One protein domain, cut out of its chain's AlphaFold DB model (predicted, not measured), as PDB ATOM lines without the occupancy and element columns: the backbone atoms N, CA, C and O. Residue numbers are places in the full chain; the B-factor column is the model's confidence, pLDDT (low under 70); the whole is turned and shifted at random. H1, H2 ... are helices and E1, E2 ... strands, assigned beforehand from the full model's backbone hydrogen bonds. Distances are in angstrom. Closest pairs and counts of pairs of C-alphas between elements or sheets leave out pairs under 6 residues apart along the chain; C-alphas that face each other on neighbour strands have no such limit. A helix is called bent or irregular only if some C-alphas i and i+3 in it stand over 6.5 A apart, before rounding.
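What this domain is: This is residues 3 to 117 and 225 to 263 of the 267 residues of the protein "Uncharacterized protein DUF1638" of Hydrogenispora ethanolica (UniProt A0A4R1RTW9). A strongly twisted five-stranded sheet forms the core, with the long helix H2 over one face and H1 and H4 over the other. At the E5 edge, the small hairpin of E6 and E7 packs partly face to face with the sheet, while the short helix H3 only grazes the sheet with its residues 113 to 116, near the ends of E3 and E4. The printed part has 154 residues, with four named helices and seven named strands in the order E1 H1 E2 H2 E3 E4 H3 H4 E5 E6 E7. The sheet runs E2 E1 E3 E4 E5 and is mixed, and the class is mixed, helices and strands. The whole is compact, with a radius of gyration of the C-alphas of 15.1 A and spans of 39 by 38 by 28 A.

Where its parts are: E1, residues 3 to 9, begins with C-alpha 3 at (36.087, -16.643, 14.603) and is 20.0 A long. H1, residues 10 to 21, is 16.9 A long and irregular: C-alphas 11 and 14 are 7.8 A apart. E2, residues 35 to 42, is 22.1 A long, and H2, residues 50 to 72, is 32.7 A long. E3 is residues 83 to 87, E4 residues 105 to 108, H3 residues 113 to 117 and H4 residues 225 to 232. E5 is residues 240 to 243, E6 residues 247 to 251 and E7 residues 258 to 262, with C-alpha 262 at (57.324, -17.659, 1.074).

How they stand to each other: E2 and E1 are parallel, with N 6 and O 38 2.8 A apart, within hydrogen-bond range. E1 and E3 are parallel, with N 7 and O 85 at 2.8 A. E3 and E4 are parallel, with N 86 and O 106 at 2.8 A. E4 and E5 are antiparallel, with N 107 and O 241 at 2.9 A. E1, H1, E2 is a strand-helix-strand unit, two parallel neighbour strands with a helix between, and its crossover is right-handed. E2, H2, E3 is a split one, with E1 between its strands, also right-handed. The helices on both faces give three layers. H2 lies over E1 at a height over the sheet of 9.6 A, and its closest C-alpha to E1 is Glu 60, 7.7 A from that of Ile 7. H1, on the opposite face, has a height of 8.3 A. H1 touches H4, on the same face, with residues 15 to 20 alone; the C-alphas of Ala 19 and Thr 228 are closest, 5.4 A apart, at a steep tilt of 65 degrees. H3 and H4 only just touch, with 3 pairs of C-alphas within 8 A, the closest those of Ile 116 and Met 226 at 6.3 A. The hairpin E6 and E7, with N 250 and O 259 at 2.8 A, makes a sandwich, two sheets face to face, with the large sheet; the C-alphas of Val 243 and Thr 260 are the closest of E5 and E7, 6.4 A apart. Every O i to N i+4 pair is within hydrogen-bond range in H2, H3 and H4, and 6 of 8 are in H1.

The domain as a whole: The two C-alphas farthest apart are those of Pro 75 and Asn 254, at 46.4 A. Residues 118 to 224 are not printed, and C-alphas 117 and 225 are 8.8 A apart across the cut. The links H1 to E2 and E3 to E4 are long. The mean pLDDT of the printed part is 90.4; residues 23 to 34 and 78 to 79 are under 70.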
ATOM      1  N   TYR A   3      35.478 -15.986  13.445       90.81
ATOM      2  CA  TYR A   3      36.087 -16.643  14.603       90.81
ATOM      3  C   TYR A   3      37.607 -16.559  14.529       90.81
ATOM      4  O   TYR A   3      38.226 -17.060  13.589       90.81
ATOM      5  N   PHE A   4      38.204 -15.907  15.522       94.75
ATOM      6  CA  PHE A   4      39.637 -15.648  15.592       94.75
ATOM      7  C   PHE A   4      40.228 -16.145  16.913       94.75
ATOM      8  O   PHE A   4      39.532 -16.228  17.924       94.75
ATOM      9  N   CYS A   5      41.532 -16.410  16.918       96.44
ATOM     10  CA  CYS A   5      42.301 -16.608  18.143       96.44
ATOM     11  C   CYS A   5      43.322 -15.480  18.270       96.44
ATOM     12  O   CYS A   5      44.133 -15.280  17.370       96.44
ATOM     13  N   TYR A   6      43.280 -14.731  19.364       98.19
ATOM     14  CA  TYR A   6      44.254 -13.693  19.674       98.19
ATOM     15  C   TYR A   6      45.385 -14.261  20.530       98.19
ATOM     16  O   TYR A   6      45.129 -14.867  21.569       98.19
ATOM     17  N   ILE A   7      46.628 -14.003  20.130       98.31
ATOM     18  CA  ILE A   7      47.846 -14.327  20.876       98.31
ATOM     19  C   ILE A   7      48.599 -13.018  21.119       98.31
ATOM     20  O   ILE A   7      49.100 -12.398  20.181       98.31
ATOM     21  N   GLY A   8      48.682 -12.570  22.371       97.31
ATOM     22  CA  GLY A   8      49.226 -11.248  22.694       97.31
ATOM     23  C   GLY A   8      50.066 -11.189  23.959       97.31
ATOM     24  O   GLY A   8      50.090 -12.110  24.776       97.31
ATOM     25  N   CYS A   9      50.734 -10.056  24.163       96.81
ATOM     26  CA  CYS A   9      51.427  -9.804  25.419       96.81
ATOM     27  C   CYS A   9      50.410  -9.495  26.523       96.81
ATOM     28  O   CYS A   9      49.486  -8.703  26.327       96.81
ATOM     29  N   SER A  10      50.603 -10.074  27.708       96.81
ATOM     30  CA  SER A  10      49.736  -9.834  28.871       96.81
ATOM     31  C   SER A  10      49.643  -8.359  29.295       96.81
ATOM     32  O   SER A  10      48.651  -7.980  29.920       96.81
ATOM     33  N   ILE A  11      50.601  -7.503  28.914       96.12
ATOM     34  CA  ILE A  11      50.519  -6.049  29.153       96.12
ATOM     35  C   ILE A  11      49.322  -5.390  28.445       96.12
ATOM     36  O   ILE A  11      48.864  -4.363  28.920       96.12
ATOM     37  N   LEU A  12      48.794  -5.972  27.357       96.56
ATOM     38  CA  LEU A  12      47.617  -5.458  26.631       96.56
ATOM     39  C   LEU A  12      46.296  -6.068  27.122       96.56
ATOM     40  O   LEU A  12      45.250  -5.858  26.512       96.56
ATOM     41  N   MET A  13      46.317  -6.904  28.169       96.25
ATOM     42  CA  MET A  13      45.158  -7.722  28.543       96.25
ATOM     43  C   MET A  13      43.902  -6.886  28.812       96.25
ATOM     44  O   MET A  13      42.818  -7.272  28.385       96.25
ATOM     45  N   LYS A  14      44.031  -5.743  29.495       95.06
ATOM     46  CA  LYS A  14      42.880  -4.895  29.840       95.06
ATOM     47  C   LYS A  14      42.265  -4.266  28.596       95.06
ATOM     48  O   LYS A  14      41.048  -4.308  28.422       95.06
ATOM     49  N   GLU A  15      43.105  -3.750  27.708       95.75
ATOM     50  CA  GLU A  15      42.704  -3.152  26.440       95.75
ATOM     51  C   GLU A  15      42.041  -4.181  25.526       95.75
ATOM     52  O   GLU A  15      40.991  -3.897  24.951       95.75
ATOM     53  N   VAL A  16      42.598  -5.394  25.447       96.06
ATOM     54  CA  VAL A  16      42.040  -6.504  24.659       96.06
ATOM     55  C   VAL A  16      40.681  -6.917  25.207       96.06
ATOM     56  O   VAL A  16      39.706  -6.949  24.460       96.06
ATOM     57  N   CYS A  17      40.582  -7.190  26.511       94.06
ATOM     58  CA  CYS A  17      39.323  -7.594  27.137       94.06
ATOM     59  C   CYS A  17      38.241  -6.525  26.957       94.06
ATOM     60  O   CYS A  17      37.092  -6.848  26.648       94.06
ATOM     61  N   ARG A  18      38.607  -5.245  27.089       91.94
ATOM     62  CA  ARG A  18      37.694  -4.141  26.807       91.94
ATOM     63  C   ARG A  18      37.270  -4.112  25.345       91.94
ATOM     64  O   ARG A  18      36.076  -4.005  25.094       91.94
ATOM     65  N   ALA A  19      38.200  -4.204  24.398       91.19
ATOM     66  CA  ALA A  19      37.892  -4.149  22.972       91.19
ATOM     67  C   ALA A  19      36.997  -5.320  22.527       91.19
ATOM     68  O   ALA A  19      36.065  -5.113  21.750       91.19
ATOM     69  N   VAL A  20      37.211  -6.522  23.079       90.44
ATOM     70  CA  VAL A  20      36.331  -7.685  22.871       90.44
ATOM     71  C   VAL A  20      34.941  -7.441  23.463       90.44
ATOM     72  O   VAL A  20      33.941  -7.696  22.798       90.44
ATOM     73  N   HIS A  21      34.848  -6.910  24.687       85.50
ATOM     74  CA  HIS A  21      33.558  -6.624  25.326       85.50
ATOM     75  C   HIS A  21      32.783  -5.500  24.619       85.50
ATOM     76  O   HIS A  21      31.568  -5.576  24.450       85.50
ATOM     77  N   GLN A  22      33.489  -4.466  24.162       79.88
ATOM     78  CA  GLN A  22      32.954  -3.327  23.413       79.88
ATOM     79  C   GLN A  22      32.772  -3.626  21.925       79.88
ATOM     80  O   GLN A  22      32.716  -2.704  21.108       79.88
ATOM     81  N   ASN A  23      32.663  -4.897  21.555       65.75
ATOM     82  CA  ASN A  23      32.302  -5.327  20.219       65.75
ATOM     83  C   ASN A  23      30.787  -5.598  20.153       65.75
ATOM     84  O   ASN A  23      30.369  -6.759  20.185       65.75
ATOM     85  N   PRO A  24      29.906  -4.572  20.120       53.38
ATOM     86  CA  PRO A  24      28.493  -4.839  19.986       53.38
ATOM     87  C   PRO A  24      28.226  -5.319  18.561       53.38
ATOM     88  O   PRO A  24      28.509  -4.622  17.591       53.38
ATOM     89  N   ALA A  25      27.518  -6.439  18.441       49.22
ATOM     90  CA  ALA A  25      26.858  -6.860  17.205       49.22
ATOM     91  C   ALA A  25      25.820  -5.834  16.674       49.22
ATOM     92  O   ALA A  25      25.131  -6.102  15.693       49.22
ATOM     93  N   ARG A  26      25.634  -4.683  17.341       46.28
ATOM     94  CA  ARG A  26      24.595  -3.689  17.056       46.28
ATOM     95  C   ARG A  26      25.007  -2.286  17.513       46.28
ATOM     96  O   ARG A  26      24.783  -1.924  18.659       46.28
ATOM     97  N   SER A  27      25.539  -1.463  16.610       42.09
ATOM     98  CA  SER A  27      25.360  -0.001  16.691       42.09
ATOM     99  C   SER A  27      25.536   0.671  15.320       42.09
ATOM    100  O   SER A  27      26.593   1.166  14.957       42.09
ATOM    101  N   GLY A  28      24.456   0.651  14.536       46.31
ATOM    102  CA  GLY A  28      23.953   1.762  13.711       46.31
ATOM    103  C   GLY A  28      24.789   2.442  12.617       46.31
ATOM    104  O   GLY A  28      24.180   3.191  11.858       46.31
ATOM    105  N   ARG A  29      26.110   2.255  12.482       47.06
ATOM    106  CA  ARG A  29      26.895   3.011  11.476       47.06
ATOM    107  C   ARG A  29      27.808   2.222  10.547       47.06
ATOM    108  O   ARG A  29      28.218   2.784   9.543       47.06
ATOM    109  N   GLN A  30      28.012   0.929  10.773       45.47
ATOM    110  CA  GLN A  30      28.490  -0.025   9.764       45.47
ATOM    111  C   GLN A  30      28.296  -1.430  10.336       45.47
ATOM    112  O   GLN A  30      28.718  -1.717  11.455       45.47
ATOM    113  N   SER A  31      27.588  -2.291   9.608       46.75
ATOM    114  CA  SER A  31      27.341  -3.678  10.011       46.75
ATOM    115  C   SER A  31      28.619  -4.501   9.835       46.75
ATOM    116  O   SER A  31      28.776  -5.182   8.826       46.75
ATOM    117  N   VAL A  32      29.534  -4.450  10.802       55.72
ATOM    118  CA  VAL A  32      30.577  -5.477  10.916       55.72
ATOM    119  C   VAL A  32      29.915  -6.707  11.537       55.72
ATOM    120  O   VAL A  32      29.242  -6.598  12.563       55.72
ATOM    121  N   ALA A  33      30.029  -7.865  10.884       59.94
ATOM    122  CA  ALA A  33      29.492  -9.109  11.426       59.94
ATOM    123  C   ALA A  33      30.112  -9.384  12.812       59.94
ATOM    124  O   ALA A  33      31.289  -9.081  13.007       59.94
ATOM    125  N   PRO A  34      29.365  -9.956  13.775       68.56
ATOM    126  CA  PRO A  34      29.924 -10.283  15.083       68.56
ATOM    127  C   PRO A  34      31.176 -11.159  14.935       68.56
ATOM    128  O   PRO A  34      31.214 -12.060  14.084       68.56
ATOM    129  N   THR A  35      32.186 -10.889  15.764       82.88
ATOM    130  CA  THR A  35      33.408 -11.695  15.848       82.88
ATOM    131  C   THR A  35      33.480 -12.381  17.207       82.88
ATOM    132  O   THR A  35      33.254 -11.767  18.250       82.88
ATOM    133  N   ARG A  36      33.763 -13.683  17.196       89.56
ATOM    134  CA  ARG A  36      34.206 -14.441  18.364       89.56
ATOM    135  C   ARG A  36      35.721 -14.378  18.403       89.56
ATOM    136  O   ARG A  36      36.360 -14.596  17.374       89.56
ATOM    137  N   VAL A  37      36.282 -14.110  19.575       93.12
ATOM    138  CA  VAL A  37      37.731 -14.098  19.756       93.12
ATOM    139  C   VAL A  37      38.091 -14.870  21.015       93.12
ATOM    140  O   VAL A  37      37.705 -14.472  22.113       93.12
ATOM    141  N   ASP A  38      38.853 -15.943  20.845       94.38
ATOM    142  CA  ASP A  38      39.474 -16.661  21.955       94.38
ATOM    143  C   ASP A  38      40.815 -15.988  22.290       94.38
ATOM    144  O   ASP A  38      41.559 -15.594  21.391       94.38
ATOM    145  N   LEU A  39      41.119 -15.806  23.579       96.81
ATOM    146  CA  LEU A  39      42.248 -14.989  24.036       96.81
ATOM    147  C   LEU A  39      43.351 -15.841  24.665       96.81
ATOM    148  O   LEU A  39      43.103 -16.586  25.612       96.81
ATOM    149  N   ARG A  40      44.586 -15.667  24.191       97.81
ATOM    150  CA  ARG A  40      45.794 -16.305  24.724       97.81
ATOM    151  C   ARG A  40      46.857 -15.237  24.982       97.81
ATOM    152  O   ARG A  40      47.090 -14.357  24.152       97.81
ATOM    153  N   PHE A  41      47.486 -15.286  26.155       97.94
ATOM    154  CA  PHE A  41      48.455 -14.274  26.582       97.94
ATOM    155  C   PHE A  41      49.782 -14.898  26.996       97.94
ATOM    156  O   PHE A  41      49.807 -15.817  27.812       97.94
ATOM    157  N   LEU A  42      50.889 -14.332  26.509       97.06
ATOM    158  CA  LEU A  42      52.224 -14.650  27.015       97.06
ATOM    159  C   LEU A  42      52.659 -13.661  28.116       97.06
ATOM    160  O   LEU A  42      52.207 -12.503  28.141       97.06
ATOM    161  N   PRO A  43      53.553 -14.082  29.033       95.31
ATOM    162  CA  PRO A  43      54.084 -13.219  30.086       95.31
ATOM    163  C   PRO A  43      54.713 -11.918  29.565       95.31
ATOM    164  O   PRO A  43      55.291 -11.865  28.478       95.31
ATOM    165  N   ALA A  44      54.601 -10.859  30.368       92.88
ATOM    166  CA  ALA A  44      55.261  -9.581  30.123       92.88
ATOM    167  C   ALA A  44      56.797  -9.710  30.207       92.88
ATOM    168  O   ALA A  44      57.330 -10.687  30.734       92.88
ATOM    169  N   GLY A  45      57.525  -8.738  29.651       91.38
ATOM    170  CA  GLY A  45      58.994  -8.694  29.711       91.38
ATOM    171  C   GLY A  45      59.730  -9.554  28.675       91.38
ATOM    172  O   GLY A  45      60.894  -9.291  28.394       91.38
ATOM    173  N   LEU A  46      59.073 -10.508  28.004       93.62
ATOM    174  CA  LEU A  46      59.736 -11.402  27.037       93.62
ATOM    175  C   LEU A  46      60.373 -10.690  25.823       93.62
ATOM    176  O   LEU A  46      61.272 -11.253  25.206       93.62
ATOM    177  N   HIS A  47      59.973  -9.452  25.513       91.38
ATOM    178  CA  HIS A  47      60.588  -8.618  24.465       91.38
ATOM    179  C   HIS A  47      62.079  -8.289  24.700       91.38
ATOM    180  O   HIS A  47      62.791  -7.967  23.753       91.38
ATOM    181  N   GLU A  48      62.578  -8.430  25.933       91.88
ATOM    182  CA  GLU A  48      64.010  -8.317  26.260       91.88
ATOM    183  C   GLU A  48      64.800  -9.566  25.830       91.88
ATOM    184  O   GLU A  48      66.027  -9.565  25.779       91.88
ATOM    185  N   ARG A  49      64.096 -10.665  25.521       95.44
ATOM    186  CA  ARG A  49      64.653 -11.954  25.093       95.44
ATOM    187  C   ARG A  49      63.970 -12.398  23.791       95.44
ATOM    188  O   ARG A  49      63.273 -13.416  23.783       95.44
ATOM    189  N   PRO A  50      64.167 -11.670  22.673       94.88
ATOM    190  CA  PRO A  50      63.338 -11.798  21.473       94.88
ATOM    191  C   PRO A  50      63.353 -13.192  20.845       94.88
ATOM    192  O   PRO A  50      62.309 -13.669  20.418       94.88
ATOM    193  N   LYS A  51      64.487 -13.904  20.873       96.50
ATOM    194  CA  LYS A  51      64.558 -15.300  20.400       96.50
ATOM    195  C   LYS A  51      63.672 -16.246  21.217       96.50
ATOM    196  O   LYS A  51      63.039 -17.130  20.654       96.50
ATOM    197  N   ILE A  52      63.610 -16.054  22.537       97.06
ATOM    198  CA  ILE A  52      62.739 -16.851  23.412       97.06
ATOM    199  C   ILE A  52      61.277 -16.501  23.132       97.06
ATOM    200  O   ILE A  52      60.449 -17.400  23.006       97.06
ATOM    201  N   LEU A  53      60.957 -15.211  22.992       97.50
ATOM    202  CA  LEU A  53      59.603 -14.773  22.653       97.50
ATOM    203  C   LEU A  53      59.144 -15.337  21.300       97.50
ATOM    204  O   LEU A  53      58.051 -15.884  21.225       97.50
ATOM    205  N   GLN A  54      59.988 -15.278  20.269       97.88
ATOM    206  CA  GLN A  54      59.726 -15.858  18.950       97.88
ATOM    207  C   GLN A  54      59.411 -17.359  19.045       97.88
ATOM    208  O   GLN A  54      58.404 -17.816  18.509       97.88
ATOM    209  N   GLN A  55      60.233 -18.129  19.769       98.00
ATOM    210  CA  GLN A  55      60.014 -19.568  19.969       98.00
ATOM    211  C   GLN A  55      58.695 -19.861  20.691       98.00
ATOM    212  O   GLN A  55      57.967 -20.771  20.299       98.00
ATOM    213  N   LEU A  56      58.371 -19.090  21.734       98.06
ATOM    214  CA  LEU A  56      57.116 -19.238  22.473       98.06
ATOM    215  C   LEU A  56      55.901 -18.862  21.620       98.06
ATOM    216  O   LEU A  56      54.894 -19.558  21.680       98.06
ATOM    217  N   LEU A  57      56.002 -17.811  20.805       98.06
ATOM    218  CA  LEU A  57      54.948 -17.411  19.873       98.06
ATOM    219  C   LEU A  57      54.701 -18.481  18.813       98.06
ATOM    220  O   LEU A  57      53.552 -18.860  18.607       98.06
ATOM    221  N   GLN A  58      55.755 -19.014  18.187       98.25
ATOM    222  CA  GLN A  58      55.594 -20.091  17.209       98.25
ATOM    223  C   GLN A  58      55.004 -21.344  17.855       98.25
ATOM    224  O   GLN A  58      54.095 -21.946  17.294       98.25
ATOM    225  N   LYS A  59      55.465 -21.706  19.059       98.12
ATOM    226  CA  LYS A  59      54.894 -22.827  19.813       98.12
ATOM    227  C   LYS A  59      53.406 -22.614  20.090       98.12
ATOM    228  O   LYS A  59      52.636 -23.563  19.987       98.12
ATOM    229  N   GLU A  60      52.999 -21.400  20.445       97.88
ATOM    230  CA  GLU A  60      51.597 -21.091  20.720       97.88
ATOM    231  C   GLU A  60      50.741 -21.157  19.449       97.88
ATOM    232  O   GLU A  60      49.661 -21.742  19.482       97.88
ATOM    233  N   ILE A  61      51.248 -20.646  18.321       97.44
ATOM    234  CA  ILE A  61      50.631 -20.795  16.993       97.44
ATOM    235  C   ILE A  61      50.438 -22.281  16.661       97.44
ATOM    236  O   ILE A  61      49.318 -22.708  16.386       97.44
ATOM    237  N   ASP A  62      51.508 -23.073  16.755       97.12
ATOM    238  CA  ASP A  62      51.489 -24.504  16.443       97.12
ATOM    239  C   ASP A  62      50.509 -25.261  17.376       97.12
ATOM    240  O   ASP A  62      49.738 -26.102  16.916       97.12
ATOM    241  N   THR A  63      50.462 -24.901  18.668       95.88
ATOM    242  CA  THR A  63      49.531 -25.481  19.662       95.88
ATOM    243  C   THR A  63      48.068 -25.177  19.330       95.88
ATOM    244  O   THR A  63      47.206 -26.049  19.436       95.88
ATOM    245  N   VAL A  64      47.759 -23.934  18.945       93.75
ATOM    246  CA  VAL A  64      46.395 -23.542  18.558       93.75
ATOM    247  C   VAL A  64      45.952 -24.327  17.327       93.75
ATOM    248  O   VAL A  64      44.834 -24.836  17.297       93.75
ATOM    249  N   GLU A  65      46.825 -24.468  16.330       91.75
ATOM    250  CA  GLU A  65      46.506 -25.237  15.131       91.75
ATOM    251  C   GLU A  65      46.328 -26.734  15.397       91.75
ATOM    252  O   GLU A  65      45.485 -27.365  14.756       91.75
ATOM    253  N   GLU A  66      47.085 -27.314  16.330       91.56
ATOM    254  CA  GLU A  66      46.896 -28.701  16.769       91.56
ATOM    255  C   GLU A  66      45.515 -28.897  17.412       91.56
ATOM    256  O   GLU A  66      44.788 -29.822  17.046       91.56
ATOM    257  N   TYR A  67      45.095 -27.991  18.302       87.75
ATOM    258  CA  TYR A  67      43.766 -28.055  18.921       87.75
ATOM    259  C   TYR A  67      42.636 -27.931  17.900       87.75
ATOM    260  O   TYR A  67      41.703 -28.731  17.936       87.75
ATOM    261  N   VAL A  68      42.746 -27.014  16.935       86.75
ATOM    262  CA  VAL A  68      41.751 -26.880  15.855       86.75
ATOM    263  C   VAL A  68      41.638 -28.161  15.031       86.75
ATOM    264  O   VAL A  68      40.541 -28.532  14.619       86.75
ATOM    265  N   GLN A  69      42.747 -28.864  14.786       84.62
ATOM    266  CA  GLN A  69      42.718 -30.133  14.055       84.62
ATOM    267  C   GLN A  69      42.000 -31.230  14.835       84.62
ATOM    268  O   GLN A  69      41.203 -31.960  14.249       84.62
ATOM    269  N   LEU A  70      42.268 -31.338  16.137       84.12
ATOM    270  CA  LEU A  70      41.597 -32.299  17.009       84.12
ATOM    271  C   LEU A  70      40.097 -31.990  17.118       84.12
ATOM    272  O   LEU A  70      39.268 -32.888  16.996       84.12
ATOM    273  N   GLU A  71      39.732 -30.716  17.273       80.25
ATOM    274  CA  GLU A  71      38.336 -30.277  17.301       80.25
ATOM    275  C   GLU A  71      37.623 -30.523  15.965       80.25
ATOM    276  O   GLU A  71      36.478 -30.972  15.958       80.25
ATOM    277  N   GLY A  72      38.300 -30.297  14.836       74.31
ATOM    278  CA  GLY A  72      37.762 -30.517  13.490       74.31
ATOM    279  C   GLY A  72      37.465 -31.983  13.151       74.31
ATOM    280  O   GLY A  72      36.743 -32.251  12.193       74.31
ATOM    281  N   GLN A  73      37.977 -32.937  13.935       76.94
ATOM    282  CA  GLN A  73      37.603 -34.354  13.831       76.94
ATOM    283  C   GLN A  73      36.255 -34.656  14.501       76.94
ATOM    284  O   GLN A  73      35.657 -35.702  14.245       76.94
ATOM    285  N   SER A  74      35.760 -33.759  15.358       77.81
ATOM    286  CA  SER A  74      34.464 -33.914  16.008       77.81
ATOM    287  C   SER A  74      33.334 -33.483  15.067       77.81
ATOM    288  O   SER A  74      33.296 -32.321  14.661       77.81
ATOM    289  N   PRO A  75      32.326 -34.338  14.802       71.94
ATOM    290  CA  PRO A  75      31.153 -33.955  14.008       71.94
ATOM    291  C   PRO A  75      30.273 -32.902  14.708       71.94
ATOM    292  O   PRO A  75      29.308 -32.408  14.125       71.94
ATOM    293  N   LEU A  76      30.580 -32.575  15.969       77.38
ATOM    294  CA  LEU A  76      29.897 -31.556  16.762       77.38
ATOM    295  C   LEU A  76      30.622 -30.202  16.741       77.38
ATOM    296  O   LEU A  76      30.047 -29.219  17.213       77.38
ATOM    297  N   CYS A  77      31.848 -30.124  16.209       71.81
ATOM    298  CA  CYS A  77      32.552 -28.853  16.087       71.81
ATOM    299  C   CYS A  77      32.112 -28.125  14.813       71.81
ATOM    300  O   CYS A  77      32.143 -28.680  13.716       71.81
ATOM    301  N   ARG A  78      31.647 -26.881  14.962       62.53
ATOM    302  CA  ARG A  78      31.037 -26.114  13.864       62.53
ATOM    303  C   ARG A  78      31.989 -25.143  13.169       62.53
ATOM    304  O   ARG A  78      31.654 -24.686  12.081       62.53
ATOM    305  N   GLU A  79      33.110 -24.771  13.786       69.75
ATOM    306  CA  GLU A  79      33.881 -23.593  13.366       69.75
ATOM    307  C   GLU A  79      35.388 -23.796  13.578       69.75
ATOM    308  O   GLU A  79      35.812 -24.253  14.635       69.75
ATOM    309  N   THR A  80      36.194 -23.419  12.585       83.75
ATOM    310  CA  THR A  80      37.653 -23.288  12.699       83.75
ATOM    311  C   THR A  80      38.029 -21.807  12.739       83.75
ATOM    312  O   THR A  80      37.266 -20.956  12.268       83.75
ATOM    313  N   TYR A  81      39.197 -21.469  13.297       91.62
ATOM    314  CA  TYR A  81      39.665 -20.084  13.240       91.62
ATOM    315  C   TYR A  81      39.945 -19.670  11.797       91.62
ATOM    316  O   TYR A  81      40.614 -20.375  11.044       91.62
ATOM    317  N   GLN A  82      39.473 -18.483  11.435       93.50
ATOM    318  CA  GLN A  82      39.745 -17.871  10.135       93.50
ATOM    319  C   GLN A  82      41.096 -17.155  10.107       93.50
ATOM    320  O   GLN A  82      41.651 -16.963   9.032       93.50
ATOM    321  N   ALA A  83      41.597 -16.737  11.271       96.75
ATOM    322  CA  ALA A  83      42.894 -16.098  11.439       96.75
ATOM    323  C   ALA A  83      43.388 -16.209  12.889       96.75
ATOM    324  O   ALA A  83      42.586 -16.224  13.832       96.75
ATOM    325  N   LEU A  84      44.710 -16.219  13.055       98.00
ATOM    326  CA  LEU A  84      45.378 -15.999  14.336       98.00
ATOM    327  C   LEU A  84      45.856 -14.544  14.403       98.00
ATOM    328  O   LEU A  84      46.606 -14.087  13.543       98.00
ATOM    329  N   LEU A  85      45.419 -13.802  15.413       98.50
ATOM    330  CA  LEU A  85      45.704 -12.379  15.580       98.50
ATOM    331  C   LEU A  85      46.885 -12.211  16.531       98.50
ATOM    332  O   LEU A  85      46.780 -12.556  17.707       98.50
ATOM    333  N   LEU A  86      47.996 -11.661  16.053       98.25
ATOM    334  CA  LEU A  86      49.153 -11.394  16.899       98.25
ATOM    335  C   LEU A  86      49.053  -9.992  17.498       98.25
ATOM    336  O   LEU A  86      49.191  -8.991  16.804       98.25
ATOM    337  N   GLY A  87      48.869  -9.912  18.814       97.12
ATOM    338  CA  GLY A  87      48.927  -8.673  19.594       97.12
ATOM    339  C   GLY A  87      50.352  -8.170  19.825       97.12
ATOM    340  O   GLY A  87      50.717  -7.850  20.958       97.12
ATOM    341  N   TYR A  88      51.170  -8.175  18.774       97.44
ATOM    342  CA  TYR A  88      52.596  -7.860  18.790       97.44
ATOM    343  C   TYR A  88      52.977  -7.041  17.554       97.44
ATOM    344  O   TYR A  88      52.476  -7.297  16.464       97.44
ATOM    345  N   GLY A  89      53.885  -6.080  17.734       94.56
ATOM    346  CA  GLY A  89      54.617  -5.442  16.637       94.56
ATOM    347  C   GLY A  89      55.905  -6.207  16.314       94.56
ATOM    348  O   GLY A  89      55.955  -7.426  16.465       94.56
ATOM    349  N   LEU A  90      56.984  -5.508  15.953       93.31
ATOM    350  CA  LEU A  90      58.325  -6.108  15.889       93.31
ATOM    351  C   LEU A  90      58.778  -6.631  17.258       93.31
ATOM    352  O   LEU A  90      59.315  -7.731  17.320       93.31
ATOM    353  N   CYS A  91      58.561  -5.869  18.338       91.50
ATOM    354  CA  CYS A  91      58.925  -6.225  19.716       91.50
ATOM    355  C   CYS A  91      60.356  -6.790  19.818       91.50
ATOM    356  O   CYS A  91      60.547  -7.942  20.210       91.50
ATOM    357  N   SER A  92      61.347  -5.987  19.418       89.31
ATOM    358  CA  SER A  92      62.757  -6.407  19.299       89.31
ATOM    359  C   SER A  92      62.972  -7.537  18.276       89.31
ATOM    360  O   SER A  92      63.767  -8.442  18.505       89.31
ATOM    361  N   GLU A  93      62.232  -7.497  17.165       93.56
ATOM    362  CA  GLU A  93      62.209  -8.510  16.092       93.56
ATOM    363  C   GLU A  93      61.677  -9.895  16.503       93.56
ATOM    364  O   GLU A  93      61.800 -10.859  15.751       93.56
ATOM    365  N   ALA A  94      61.022 -10.018  17.658       95.19
ATOM    366  CA  ALA A  94      60.473 -11.287  18.127       95.19
ATOM    367  C   ALA A  94      59.389 -11.886  17.209       95.19
ATOM    368  O   ALA A  94      59.134 -13.087  17.278       95.19
ATOM    369  N   THR A  95      58.737 -11.078  16.367       97.00
ATOM    370  CA  THR A  95      57.762 -11.566  15.376       97.00
ATOM    371  C   THR A  95      58.377 -11.936  14.031       97.00
ATOM    372  O   THR A  95      57.749 -12.660  13.260       97.00
ATOM    373  N   VAL A  96      59.606 -11.499  13.739       97.12
ATOM    374  CA  VAL A  96      60.327 -11.906  12.523       97.12
ATOM    375  C   VAL A  96      60.522 -13.419  12.559       97.12
ATOM    376  O   VAL A  96      60.782 -13.973  13.615       97.12
ATOM    377  N   GLY A  97      60.379 -14.110  11.432       97.06
ATOM    378  CA  GLY A  97      60.535 -15.562  11.327       97.06
ATOM    379  C   GLY A  97      59.340 -16.389  11.813       97.06
ATOM    380  O   GLY A  97      59.362 -17.606  11.639       97.06
ATOM    381  N   LEU A  98      58.293 -15.773  12.380       98.06
ATOM    382  CA  LEU A  98      57.046 -16.488  12.661       98.06
ATOM    383  C   LEU A  98      56.384 -16.922  11.357       98.06
ATOM    384  O   LEU A  98      56.311 -16.150  10.396       98.06
ATOM    385  N   ARG A  99      55.888 -18.158  11.346       97.75
ATOM    386  CA  ARG A  99      55.333 -18.820  10.167       97.75
ATOM    387  C   ARG A  99      53.845 -19.048  10.330       97.75
ATOM    388  O   ARG A  99      53.411 -19.624  11.330       97.75
ATOM    389  N   ALA A 100      53.089 -18.667   9.308       96.81
ATOM    390  CA  ALA A 100      51.723 -19.136   9.150       96.81
ATOM    391  C   ALA A 100      51.775 -20.586   8.657       96.81
ATOM    392  O   ALA A 100      52.344 -20.863   7.597       96.81
ATOM    393  N   ARG A 101      51.211 -21.516   9.430       92.44
ATOM    394  CA  ARG A 101      51.161 -22.928   9.047       92.44
ATOM    395  C   ARG A 101      49.936 -23.153   8.171       92.44
ATOM    396  O   ARG A 101      50.060 -23.070   6.954       92.44
ATOM    397  N   ARG A 102      48.763 -23.380   8.761       92.69
ATOM    398  CA  ARG A 102      47.501 -23.626   8.041       92.69
ATOM    399  C   ARG A 102      46.518 -22.476   8.183       92.69
ATOM    400  O   ARG A 102      45.699 -22.270   7.292       92.69
ATOM    401  N   ILE A 103      46.597 -21.741   9.288       95.56
ATOM    402  CA  ILE A 103      45.730 -20.605   9.583       95.56
ATOM    403  C   ILE A 103      46.531 -19.323   9.310       95.56
ATOM    404  O   ILE A 103      47.679 -19.219   9.754       95.56
ATOM    405  N   PRO A 104      45.982 -18.344   8.568       97.81
ATOM    406  CA  PRO A 104      46.696 -17.103   8.311       97.81
ATOM    407  C   PRO A 104      46.948 -16.341   9.615       97.81
ATOM    408  O   PRO A 104      46.096 -16.307  10.510       97.81
ATOM    409  N   LEU A 105      48.110 -15.695   9.707       98.56
ATOM    410  CA  LEU A 105      48.420 -14.785  10.811       98.56
ATOM    411  C   LEU A 105      48.042 -13.360  10.411       98.56
ATOM    412  O   LEU A 105      48.275 -12.951   9.274       98.56
ATOM    413  N   VAL A 106      47.520 -12.578  11.347       98.56
ATOM    414  CA  VAL A 106      47.297 -11.141  11.165       98.56
ATOM    415  C   VAL A 106      48.082 -10.385  12.216       98.56
ATOM    416  O   VAL A 106      47.918 -10.621  13.413       98.56
ATOM    417  N   VAL A 107      48.941  -9.479  11.762       98.25
ATOM    418  CA  VAL A 107      49.911  -8.783  12.611       98.25
ATOM    419  C   VAL A 107      49.817  -7.281  12.366       98.25
ATOM    420  O   VAL A 107      49.875  -6.855  11.210       98.25
ATOM    421  N   PRO A 108      49.684  -6.449  13.409       98.06
ATOM    422  CA  PRO A 108      49.811  -5.008  13.273       98.06
ATOM    423  C   PRO A 108      51.184  -4.624  12.717       98.06
ATOM    424  O   PRO A 108      52.224  -5.102  13.174       98.06
ATOM    425  N   ARG A 109      51.202  -3.692  11.767       97.81
ATOM    426  CA  ARG A 109      52.411  -2.995  11.321       97.81
ATOM    427  C   ARG A 109      52.807  -1.991  12.398       97.81
ATOM    428  O   ARG A 109      52.510  -0.803  12.312       97.81
ATOM    429  N   ALA A 110      53.430  -2.511  13.447       97.25
ATOM    430  CA  ALA A 110      53.770  -1.800  14.669       97.25
ATOM    431  C   ALA A 110      55.217  -2.094  15.076       97.25
ATOM    432  O   ALA A 110      55.711  -3.201  14.861       97.25
ATOM    433  N   HIS A 111      55.902  -1.136  15.706       95.06
ATOM    434  CA  HIS A 111      57.239  -1.395  16.250       95.06
ATOM    435  C   HIS A 111      57.167  -2.272  17.500       95.06
ATOM    436  O   HIS A 111      57.969  -3.183  17.678       95.06
ATOM    437  N   ASP A 112      56.174  -2.040  18.349       95.69
ATOM    438  CA  ASP A 112      56.011  -2.722  19.626       95.69
ATOM    439  C   ASP A 112      54.591  -2.515  20.185       95.69
ATOM    440  O   ASP A 112      53.684  -2.017  19.510       95.69
ATOM    441  N   CYS A 113      54.397  -2.888  21.449       95.69
ATOM    442  CA  CYS A 113      53.144  -2.649  22.148       95.69
ATOM    443  C   CYS A 113      52.800  -1.169  22.370       95.69
ATOM    444  O   CYS A 113      51.618  -0.851  22.484       95.69
ATOM    445  N   ILE A 114      53.784  -0.266  22.399       96.75
ATOM    446  CA  ILE A 114      53.543   1.173  22.530       96.75
ATOM    447  C   ILE A 114      52.851   1.677  21.270       96.75
ATOM    448  O   ILE A 114      51.842   2.370  21.363       96.75
ATOM    449  N   THR A 115      53.314   1.254  20.092       97.31
ATOM    450  CA  THR A 115      52.640   1.577  18.825       97.31
ATOM    451  C   THR A 115      51.180   1.104  18.821       97.31
ATOM    452  O   THR A 115      50.294   1.859  18.427       97.31
ATOM    453  N   ILE A 116      50.915  -0.114  19.315       97.44
ATOM    454  CA  ILE A 116      49.554  -0.669  19.411       97.44
ATOM    455  C   ILE A 116      48.685   0.157  20.371       97.44
ATOM    456  O   ILE A 116      47.550   0.483  20.032       97.44
ATOM    457  N   LEU A 117      49.214   0.534  21.541       97.31
ATOM    458  CA  LEU A 117      48.509   1.364  22.528       97.31
ATOM    459  C   LEU A 117      48.260   2.799  22.043       97.31
ATOM    460  O   LEU A 117      47.307   3.440  22.485       97.31
ATOM    461  N   THR A 225      41.981   2.011  18.603       93.50
ATOM    462  CA  THR A 225      41.447   1.771  17.254       93.50
ATOM    463  C   THR A 225      42.177   0.625  16.560       93.50
ATOM    464  O   THR A 225      41.533  -0.321  16.121       93.50
ATOM    465  N   MET A 226      43.516   0.628  16.550       95.38
ATOM    466  CA  MET A 226      44.304  -0.465  15.956       95.38
ATOM    467  C   MET A 226      43.994  -1.820  16.609       95.38
ATOM    468  O   MET A 226      43.801  -2.816  15.917       95.38
ATOM    469  N   LEU A 227      43.905  -1.868  17.941       95.19
ATOM    470  CA  LEU A 227      43.582  -3.103  18.657       95.19
ATOM    471  C   LEU A 227      42.148  -3.575  18.376       95.19
ATOM    472  O   LEU A 227      41.897  -4.763  18.189       95.19
ATOM    473  N   THR A 228      41.207  -2.638  18.327       94.06
ATOM    474  CA  THR A 228      39.798  -2.904  18.027       94.06
ATOM    475  C   THR A 228      39.638  -3.449  16.612       94.06
ATOM    476  O   THR A 228      38.933  -4.437  16.416       94.06
ATOM    477  N   ASP A 229      40.323  -2.856  15.639       94.88
ATOM    478  CA  ASP A 229      40.262  -3.266  14.236       94.88
ATOM    479  C   ASP A 229      40.920  -4.630  14.009       94.88
ATOM    480  O   ASP A 229      40.369  -5.456  13.275       94.88
ATOM    481  N   LEU A 230      42.015  -4.921  14.727       96.25
ATOM    482  CA  LEU A 230      42.618  -6.255  14.758       96.25
ATOM    483  C   LEU A 230      41.582  -7.314  15.164       96.25
ATOM    484  O   LEU A 230      41.396  -8.298  14.451       96.25
ATOM    485  N   LEU A 231      40.879  -7.089  16.280       95.12
ATOM    486  CA  LEU A 231      39.914  -8.028  16.872       95.12
ATOM    487  C   LEU A 231      38.591  -8.130  16.087       95.12
ATOM    488  O   LEU A 231      37.880  -9.136  16.183       95.12
ATOM    489  N   LYS A 232      38.245  -7.095  15.313       92.88
ATOM    490  CA  LYS A 232      37.023  -7.041  14.490       92.88
ATOM    491  C   LYS A 232      37.201  -7.560  13.067       92.88
ATOM    492  O   LYS A 232      36.207  -7.704  12.363       92.88
ATOM    493  N   GLY A 233      38.426  -7.846  12.635       93.44
ATOM    494  CA  GLY A 233      38.669  -8.258  11.253       93.44
ATOM    495  C   GLY A 233      38.783  -7.098  10.259       93.44
ATOM    496  O   GLY A 233      38.709  -7.324   9.055       93.44
ATOM    497  N   ALA A 234      38.921  -5.856  10.734       93.69
ATOM    498  CA  ALA A 234      38.986  -4.657   9.898       93.69
ATOM    499  C   ALA A 234      40.439  -4.361   9.484       93.69
ATOM    500  O   ALA A 234      41.021  -3.346   9.863       93.69
ATOM    501  N   TRP A 235      41.045  -5.292   8.747       95.56
ATOM    502  CA  TRP A 235      42.476  -5.268   8.444       95.56
ATOM    503  C   TRP A 235      42.773  -4.538   7.131       95.56
ATOM    504  O   TRP A 235      42.832  -5.151   6.064       95.56
ATOM    505  N   ASP A 236      42.975  -3.223   7.190       95.94
ATOM    506  CA  ASP A 236      43.532  -2.500   6.048       95.94
ATOM    507  C   ASP A 236      45.036  -2.816   5.860       95.94
ATOM    508  O   ASP A 236      45.759  -3.035   6.840       95.94
ATOM    509  N   PRO A 237      45.546  -2.818   4.614       96.19
ATOM    510  CA  PRO A 237      46.944  -3.163   4.341       96.19
ATOM    511  C   PRO A 237      47.986  -2.180   4.895       96.19
ATOM    512  O   PRO A 237      49.167  -2.527   4.964       96.19
ATOM    513  N   GLU A 238      47.586  -0.954   5.248       95.81
ATOM    514  CA  GLU A 238      48.489   0.090   5.749       95.81
ATOM    515  C   GLU A 238      48.861  -0.136   7.219       95.81
ATOM    516  O   GLU A 238      50.014   0.096   7.613       95.81
ATOM    517  N   ARG A 239      47.906  -0.643   8.009       96.75
ATOM    518  CA  ARG A 239      48.057  -0.927   9.442       96.75
ATOM    519  C   ARG A 239      48.263  -2.400   9.763       96.75
ATOM    520  O   ARG A 239      48.784  -2.693  10.837       96.75
ATOM    521  N   PHE A 240      47.918  -3.323   8.867       98.44
ATOM    522  CA  PHE A 240      48.012  -4.760   9.132       98.44
ATOM    523  C   PHE A 240      48.732  -5.525   8.024       98.44
ATOM    524  O   PHE A 240      48.636  -5.218   6.836       98.44
ATOM    525  N   LEU A 241      49.459  -6.557   8.440       98.38
ATOM    526  CA  LEU A 241      50.042  -7.575   7.584       98.38
ATOM    527  C   LEU A 241      49.243  -8.867   7.745       98.38
ATOM    528  O   LEU A 241      49.102  -9.370   8.859       98.38
ATOM    529  N   ILE A 242      48.766  -9.419   6.630       98.56
ATOM    530  CA  ILE A 242      48.188 -10.764   6.583       98.56
ATOM    531  C   ILE A 242      49.262 -11.717   6.055       98.56
ATOM    532  O   ILE A 242      49.739 -11.562   4.931       98.56
ATOM    533  N   VAL A 243      49.636 -12.700   6.867       98.44
ATOM    534  CA  VAL A 243      50.611 -13.742   6.539       98.44
ATOM    535  C   VAL A 243      49.855 -14.985   6.105       98.44
ATOM    536  O   VAL A 243      49.197 -15.635   6.917       98.44
ATOM    537  N   GLN A 244      49.925 -15.294   4.813       97.94
ATOM    538  CA  GLN A 244      49.259 -16.468   4.256       97.94
ATOM    539  C   GLN A 244      49.972 -17.762   4.673       97.94
ATOM    540  O   GLN A 244      51.194 -17.738   4.851       97.94
ATOM    541  N   PRO A 245      49.243 -18.888   4.793       97.12
ATOM    542  CA  PRO A 245      49.822 -20.217   4.987       97.12
ATOM    543  C   PRO A 245      51.051 -20.467   4.105       97.12
ATOM    544  O   PRO A 245      51.053 -20.135   2.920       97.12
ATOM    545  N   GLY A 246      52.111 -21.024   4.690       96.31
ATOM    546  CA  GLY A 246      53.381 -21.248   3.995       96.31
ATOM    547  C   GLY A 246      54.262 -20.003   3.851       96.31
ATOM    548  O   GLY A 246      55.319 -20.082   3.231       96.31
ATOM    549  N   SER A 247      53.885 -18.861   4.434       97.94
ATOM    550  CA  SER A 247      54.721 -17.654   4.489       97.94
ATOM    551  C   SER A 247      55.260 -17.383   5.894       97.94
ATOM    552  O   SER A 247      54.668 -17.781   6.900       97.94
ATOM    553  N   GLU A 248      56.376 -16.657   5.961       97.56
ATOM    554  CA  GLU A 248      56.970 -16.172   7.207       97.56
ATOM    555  C   GLU A 248      57.120 -14.651   7.228       97.56
ATOM    556  O   GLU A 248      57.271 -14.006   6.186       97.56
ATOM    557  N   ILE A 249      57.072 -14.076   8.430       98.31
ATOM    558  CA  ILE A 249      57.254 -12.639   8.657       98.31
ATOM    559  C   ILE A 249      58.727 -12.273   8.481       98.31
ATOM    560  O   ILE A 249      59.611 -12.922   9.039       98.31
ATOM    561  N   ILE A 250      58.999 -11.186   7.770       97.50
ATOM    562  CA  ILE A 250      60.330 -10.585   7.647       97.50
ATOM    563  C   ILE A 250      60.269  -9.073   7.884       97.50
ATOM    564  O   ILE A 250      59.214  -8.464   7.696       97.50
ATOM    565  N   PRO A 251      61.376  -8.430   8.287       96.00
ATOM    566  CA  PRO A 251      61.452  -6.975   8.281       96.00
ATOM    567  C   PRO A 251      61.306  -6.436   6.852       96.00
ATOM    568  O   PRO A 251      61.830  -7.011   5.899       96.00
ATOM    569  N   SER A 252      60.596  -5.318   6.704       95.38
ATOM    570  CA  SER A 252      60.459  -4.619   5.412       95.38
ATOM    571  C   SER A 252      61.554  -3.576   5.163       95.38
ATOM    572  O   SER A 252      61.746  -3.156   4.025       95.38
ATOM    573  N   PHE A 253      62.248  -3.143   6.224       92.00
ATOM    574  CA  PHE A 253      63.234  -2.053   6.211       92.00
ATOM    575  C   PHE A 253      62.710  -0.725   5.625       92.00
ATOM    576  O   PHE A 253      63.481   0.077   5.105       92.00
ATOM    577  N   ASN A 254      61.399  -0.488   5.715       93.19
ATOM    578  CA  ASN A 254      60.735   0.756   5.328       93.19
ATOM    579  C   ASN A 254      59.518   1.024   6.243       93.19
ATOM    580  O   ASN A 254      59.317   0.326   7.242       93.19
ATOM    581  N   ASP A 255      58.683   2.006   5.898       91.31
ATOM    582  CA  ASP A 255      57.522   2.436   6.698       91.31
ATOM    583  C   ASP A 255      56.429   1.365   6.870       91.31
ATOM    584  O   ASP A 255      55.492   1.519   7.659       91.31
ATOM    585  N   GLN A 256      56.521   0.244   6.153       93.69
ATOM    586  CA  GLN A 256      55.651  -0.913   6.351       93.69
ATOM    587  C   GLN A 256      56.020  -1.746   7.583       93.69
ATOM    588  O   GLN A 256      55.194  -2.551   8.027       93.69
ATOM    589  N   ILE A 257      57.213  -1.528   8.152       95.81
ATOM    590  CA  ILE A 257      57.799  -2.201   9.320       95.81
ATOM    591  C   ILE A 257      58.093  -3.688   9.054       95.81
ATOM    592  O   ILE A 257      59.255  -4.092   9.014       95.81
ATOM    593  N   ILE A 258      57.074  -4.479   8.737       97.38
ATOM    594  CA  ILE A 258      57.140  -5.918   8.446       97.38
ATOM    595  C   ILE A 258      56.586  -6.238   7.052       97.38
ATOM    596  O   ILE A 258      55.816  -5.476   6.486       97.38
ATOM    597  N   THR A 259      56.961  -7.368   6.473       97.81
ATOM    598  CA  THR A 259      56.346  -7.937   5.265       97.81
ATOM    599  C   THR A 259      56.441  -9.464   5.326       97.81
ATOM    600  O   THR A 259      56.828 -10.012   6.360       97.81
ATOM    601  N   THR A 260      56.058 -10.171   4.268       97.56
ATOM    602  CA  THR A 260      56.147 -11.632   4.198       97.56
ATOM    603  C   THR A 260      57.105 -12.095   3.114       97.56
ATOM    604  O   THR A 260      57.366 -11.389   2.140       97.56
ATOM    605  N   LYS A 261      57.602 -13.319   3.272       96.81
ATOM    606  CA  LYS A 261      58.180 -14.110   2.182       96.81
ATOM    607  C   LYS A 261      57.667 -15.545   2.255       96.81
ATOM    608  O   LYS A 261      57.317 -16.020   3.337       96.81
ATOM    609  N   GLU A 262      57.655 -16.234   1.125       96.25
ATOM    610  CA  GLU A 262      57.324 -17.659   1.074       96.25
ATOM    611  C   GLU A 262      58.401 -18.497   1.781       96.25
ATOM    612  O   GLU A 262      59.602 -18.220   1.685       96.25
ATOM    613  N   CYS A 263      57.975 -19.530   2.504       89.88
ATOM    614  CA  CYS A 263      58.878 -20.494   3.115       89.88
ATOM    615  C   CYS A 263      59.438 -21.417   2.028       89.88
ATOM    616  O   CYS A 263      58.700 -22.139   1.363       89.88
TER     617      CYS A 263